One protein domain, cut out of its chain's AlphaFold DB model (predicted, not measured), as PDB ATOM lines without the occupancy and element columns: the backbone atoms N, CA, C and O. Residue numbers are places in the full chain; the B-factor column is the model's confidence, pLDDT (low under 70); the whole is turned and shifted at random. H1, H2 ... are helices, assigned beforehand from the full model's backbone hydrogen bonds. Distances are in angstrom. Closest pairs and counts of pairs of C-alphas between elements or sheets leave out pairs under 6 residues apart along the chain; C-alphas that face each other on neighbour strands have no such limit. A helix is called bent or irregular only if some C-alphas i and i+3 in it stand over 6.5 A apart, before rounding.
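Overview. This is residues 267 to 307 of the 311 residues of the protein "Anoctamin" of Timema monikensis (UniProt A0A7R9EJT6). A long helix, H2, and a shorter one, H1, follow each other nearly end to end, making a wide-open V whose corner lies at the link, residues 279 to 281. There is no packed core: both helices stand free, and their two lengths together make the long axis. The printed part has 41 residues, with two named helices in the order H1, H2 and no named strand; the class is all helix. It is extended, with a radius of gyration of the C-alphas of 16.7 A, and spans 53 by 16 by 9 A, only just a rod.

Along the chain. H2, the longest helix, holds residues 282 to 307 and measures 37.1 A from first to last C-alpha. It begins at C-alpha 282, (41.081, 7.281, 90.656), and ends at C-alpha 307, (7.140, 10.244, 75.947). H1 holds residues 267 to 278 and measures 16.4 A, starting from C-alpha 267 at (60.983, 8.378, 77.393). Neither helix is bent or irregular.

Arrangement. H2 and H1 are close but not clearly touching, with 1 pair of C-alphas within 8 A. That closest pair is Val 278 and Ser 284, whose C-alphas are 7.0 A apart. The two helices run the same way at a steep tilt of 49 degrees, and their centres are 29.7 A apart. In H1 and H2 every O i to N i+4 pair is within hydrogen-bond range.

Size, cuts and confidence. The C-alphas of Gly 267 and Leu 307, the two farthest apart, are 53.9 A from each other. The printed part has no cut, and the link from H1 to H2 is tight, with 3 residues between them. The mean pLDDT of the printed part is 73.3; it is 92 for H1 and 65 for H2. Residues 282 to 286 and 288 to 307 are under 70.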
ATOM      1  N   GLY A 267      62.267   7.861  77.863       96.62
ATOM      2  CA  GLY A 267      60.983   8.378  77.393       96.62
ATOM      3  C   GLY A 267      59.960   7.266  77.154       96.62
ATOM      4  O   GLY A 267      58.817   7.382  77.594       96.62
ATOM      5  N   LEU A 268      60.378   6.160  76.535       96.69
ATOM      6  CA  LEU A 268      59.526   4.998  76.290       96.69
ATOM      7  C   LEU A 268      59.116   4.308  77.598       96.69
ATOM      8  O   LEU A 268      57.947   3.970  77.756       96.69
ATOM      9  N   ILE A 269      60.037   4.146  78.555       96.19
ATOM     10  CA  ILE A 269      59.731   3.582  79.881       96.19
ATOM     11  C   ILE A 269      58.694   4.448  80.604       96.19
ATOM     12  O   ILE A 269      57.699   3.925  81.104       96.19
ATOM     13  N   SER A 270      58.893   5.770  80.618       94.19
ATOM     14  CA  SER A 270      57.949   6.722  81.216       94.19
ATOM     15  C   SER A 270      56.572   6.657  80.546       94.19
ATOM     16  O   SER A 270      55.545   6.605  81.224       94.19
ATOM     17  N   PHE A 271      56.538   6.567  79.214       94.94
ATOM     18  CA  PHE A 271      55.303   6.443  78.444       94.94
ATOM     19  C   PHE A 271      54.544   5.142  78.752       94.94
ATOM     20  O   PHE A 271      53.344   5.179  79.020       94.94
ATOM     21  N   VAL A 272      55.237   3.998  78.783       94.31
ATOM     22  CA  VAL A 272      54.640   2.688  79.111       94.31
ATOM     23  C   VAL A 272      54.152   2.642  80.563       94.31
ATOM     24  O   VAL A 272      53.073   2.107  80.832       94.31
ATOM     25  N   TYR A 273      54.899   3.234  81.500       92.94
ATOM     26  CA  TYR A 273      54.469   3.374  82.893       92.94
ATOM     27  C   TYR A 273      53.206   4.237  83.011       92.94
ATOM     28  O   TYR A 273      52.260   3.864  83.711       92.94
ATOM     29  N   GLY A 274      53.158   5.347  82.267       90.81
ATOM     30  CA  GLY A 274      51.971   6.184  82.124       90.81
ATOM     31  C   GLY A 274      50.769   5.371  81.652       90.81
ATOM     32  O   GLY A 274      49.775   5.306  82.368       90.81
ATOM     33  N   LEU A 275      50.885   4.674  80.515       88.81
ATOM     34  CA  LEU A 275      49.819   3.820  79.972       88.81
ATOM     35  C   LEU A 275      49.343   2.751  80.964       88.81
ATOM     36  O   LEU A 275      48.142   2.536  81.105       88.81
ATOM     37  N   SER A 276      50.268   2.113  81.683       86.62
ATOM     38  CA  SER A 276      49.926   1.085  82.677       86.62
ATOM     39  C   SER A 276      49.153   1.663  83.868       86.62
ATOM     40  O   SER A 276      48.288   0.995  84.430       86.62
ATOM     41  N   THR A 277      49.429   2.916  84.236       86.62
ATOM     42  CA  THR A 277      48.820   3.592  85.394       86.62
ATOM     43  C   THR A 277      47.516   4.326  85.032       86.62
ATOM     44  O   THR A 277      46.734   4.676  85.913       86.62
ATOM     45  N   VAL A 278      47.214   4.541  83.744       80.19
ATOM     46  CA  VAL A 278      45.982   5.230  83.295       80.19
ATOM     47  C   VAL A 278      44.709   4.570  83.840       80.19
ATOM     48  O   VAL A 278      43.787   5.284  84.236       80.19
ATOM     49  N   TYR A 279      44.671   3.236  83.909       71.06
ATOM     50  CA  TYR A 279      43.498   2.480  84.368       71.06
ATOM     51  C   TYR A 279      43.376   2.364  85.894       71.06
ATOM     52  O   TYR A 279      42.298   2.060  86.395       71.06
ATOM     53  N   SER A 280      44.458   2.600  86.641       70.44
ATOM     54  CA  SER A 280      44.472   2.536  88.110       70.44
ATOM     55  C   SER A 280      44.311   3.905  88.776       70.44
ATOM     56  O   SER A 280      44.179   3.990  89.998       70.44
ATOM     57  N   ASN A 281      44.295   4.984  87.991       73.62
ATOM     58  CA  ASN A 281      44.128   6.340  88.496       73.62
ATOM     59  C   ASN A 281      42.660   6.636  88.849       73.62
ATOM     60  O   ASN A 281      41.775   6.662  87.998       73.62
ATOM     61  N   THR A 282      42.417   6.959  90.120       65.81
ATOM     62  CA  THR A 282      41.081   7.281  90.656       65.81
ATOM     63  C   THR A 282      40.464   8.546  90.044       65.81
ATOM     64  O   THR A 282      39.242   8.689  89.992       65.81
ATOM     65  N   LEU A 283      41.303   9.463  89.550       64.06
ATOM     66  CA  LEU A 283      40.898  10.704  88.883       64.06
ATOM     67  C   LEU A 283      40.381  10.466  87.456       64.06
ATOM     68  O   LEU A 283      39.357  11.040  87.091       64.06
ATOM     69  N   SER A 284      41.036   9.609  86.665       62.38
ATOM     70  CA  SER A 284      40.584   9.274  85.305       62.38
ATOM     71  C   SER A 284      39.315   8.422  85.334       62.38
ATOM     72  O   SER A 284      38.386   8.699  84.579       62.38
ATOM     73  N   SER A 285      39.213   7.457  86.257       63.56
ATOM     74  CA  SER A 285      37.962   6.718  86.475       63.56
ATOM     75  C   SER A 285      36.836   7.633  86.960       63.56
ATOM     76  O   SER A 285      35.697   7.479  86.539       63.56
ATOM     77  N   GLY A 286      37.139   8.618  87.813       64.62
ATOM     78  CA  GLY A 286      36.150   9.575  88.311       64.62
ATOM     79  C   GLY A 286      35.575  10.496  87.229       64.62
ATOM     80  O   GLY A 286      34.403  10.853  87.311       64.62
ATOM     81  N   VAL A 287      36.365  10.868  86.216       70.38
ATOM     82  CA  VAL A 287      35.882  11.639  85.054       70.38
ATOM     83  C   VAL A 287      35.072  10.753  84.107       70.38
ATOM     84  O   VAL A 287      33.974  11.140  83.736       70.38
ATOM     85  N   MET A 288      35.539   9.538  83.813       64.38
ATOM     86  CA  MET A 288      34.814   8.588  82.953       64.38
ATOM     87  C   MET A 288      33.435   8.232  83.526       64.38
ATOM     88  O   MET A 288      32.438   8.310  82.823       64.38
ATOM     89  N   ILE A 289      33.362   7.954  84.832       65.56
ATOM     90  CA  ILE A 289      32.090   7.698  85.522       65.56
ATOM     91  C   ILE A 289      31.194   8.944  85.503       65.56
ATOM     92  O   ILE A 289      29.981   8.824  85.380       65.56
ATOM     93  N   ARG A 290      31.759  10.153  85.634       64.19
ATOM     94  CA  ARG A 290      30.975  11.395  85.549       64.19
ATOM     95  C   ARG A 290      30.383  11.596  84.158       64.19
ATOM     96  O   ARG A 290      29.211  11.940  84.079       64.19
ATOM     97  N   ASP A 291      31.156  11.362  83.105       66.19
ATOM     98  CA  ASP A 291      30.694  11.506  81.723       66.19
ATOM     99  C   ASP A 291      29.651  10.432  81.361       66.19
ATOM    100  O   ASP A 291      28.639  10.760  80.741       66.19
ATOM    101  N   ASP A 292      29.821   9.191  81.835       67.94
ATOM    102  CA  ASP A 292      28.823   8.120  81.688       67.94
ATOM    103  C   ASP A 292      27.502   8.478  82.393       67.94
ATOM    104  O   ASP A 292      26.424   8.353  81.811       67.94
ATOM    105  N   VAL A 293      27.570   8.993  83.626       67.19
ATOM    106  CA  VAL A 293      26.381   9.405  84.396       67.19
ATOM    107  C   VAL A 293      25.685  10.613  83.759       67.19
ATOM    108  O   VAL A 293      24.455  10.665  83.736       67.19
ATOM    109  N   ILE A 294      26.436  11.587  83.233       67.75
ATOM    110  CA  ILE A 294      25.871  12.752  82.534       67.75
ATOM    111  C   ILE A 294      25.200  12.315  81.221       67.75
ATOM    112  O   ILE A 294      24.072  12.728  80.954       67.75
ATOM    113  N   GLY A 295      25.831  11.429  80.445       67.19
ATOM    114  CA  GLY A 295      25.247  10.877  79.218       67.19
ATOM    115  C   GLY A 295      23.977  10.054  79.468       67.19
ATOM    116  O   GLY A 295      23.011  10.155  78.708       67.19
ATOM    117  N   GLU A 296      23.929   9.286  80.559       67.25
ATOM    118  CA  GLU A 296      22.740   8.526  80.956       67.25
ATOM    119  C   GLU A 296      21.589   9.451  81.397       67.25
ATOM    120  O   GLU A 296      20.438   9.246  81.001       67.25
ATOM    121  N   GLN A 297      21.884  10.524  82.140       65.19
ATOM    122  CA  GLN A 297      20.890  11.527  82.551       65.19
ATOM    123  C   GLN A 297      20.292  12.284  81.355       65.19
ATOM    124  O   GLN A 297      19.070  12.449  81.285       65.19
ATOM    125  N   GLU A 298      21.116  12.705  80.389       68.69
ATOM    126  CA  GLU A 298      20.634  13.356  79.165       68.69
ATOM    127  C   GLU A 298      19.816  12.396  78.288       68.69
ATOM    128  O   GLU A 298      18.771  12.780  77.758       68.69
ATOM    129  N   GLY A 299      20.215  11.123  78.198       66.81
ATOM    130  CA  GLY A 299      19.446  10.084  77.509       66.81
ATOM    131  C   GLY A 299      18.057   9.867  78.120       66.81
ATOM    132  O   GLY A 299      17.056   9.828  77.398       66.81
ATOM    133  N   ILE A 300      17.964   9.797  79.453       65.81
ATOM    134  CA  ILE A 300      16.689   9.652  80.172       65.81
ATOM    135  C   ILE A 300      15.811  10.900  79.990       65.81
ATOM    136  O   ILE A 300      14.606  10.765  79.749       65.81
ATOM    137  N   GLN A 301      16.382  12.109  80.034       63.16
ATOM    138  CA  GLN A 301      15.642  13.344  79.740       63.16
ATOM    139  C   GLN A 301      15.137  13.384  78.293       63.16
ATOM    140  O   GLN A 301      13.995  13.769  78.040       63.16
ATOM    141  N   HIS A 302      15.928  12.920  77.330       61.50
ATOM    142  CA  HIS A 302      15.537  12.910  75.924       61.50
ATOM    143  C   HIS A 302      14.434  11.875  75.619       61.50
ATOM    144  O   HIS A 302      13.574  12.112  74.764       61.50
ATOM    145  N   VAL A 303      14.420  10.738  76.323       65.19
ATOM    146  CA  VAL A 303      13.360   9.716  76.224       65.19
ATOM    147  C   VAL A 303      12.080  10.172  76.929       65.19
ATOM    148  O   VAL A 303      10.993  10.038  76.369       65.19
ATOM    149  N   THR A 304      12.183  10.773  78.116       60.00
ATOM    150  CA  THR A 304      11.019  11.312  78.839       60.00
ATOM    151  C   THR A 304      10.388  12.498  78.109       60.00
ATOM    152  O   THR A 304       9.167  12.549  77.991       60.00
ATOM    153  N   THR A 305      11.180  13.384  77.501       64.06
ATOM    154  CA  THR A 305      10.657  14.492  76.677       64.06
ATOM    155  C   THR A 305       9.903  13.980  75.441       64.06
ATOM    156  O   THR A 305       8.871  14.540  75.078       64.06
ATOM    157  N   LYS A 306      10.347  12.869  74.831       62.22
ATOM    158  CA  LYS A 306       9.623  12.202  73.731       62.22
ATOM    159  C   LYS A 306       8.355  11.465  74.179       62.22
ATOM    160  O   LYS A 306       7.408  11.383  73.406       62.22
ATOM    161  N   LEU A 307       8.321  10.927  75.400       59.28
ATOM    162  CA  LEU A 307       7.140  10.244  75.947       59.28
ATOM    163  C   LEU A 307       6.048  11.222  76.408       59.28
ATOM    164  O   LEU A 307       4.868  10.909  76.287       59.28
TER     165      LEU A 307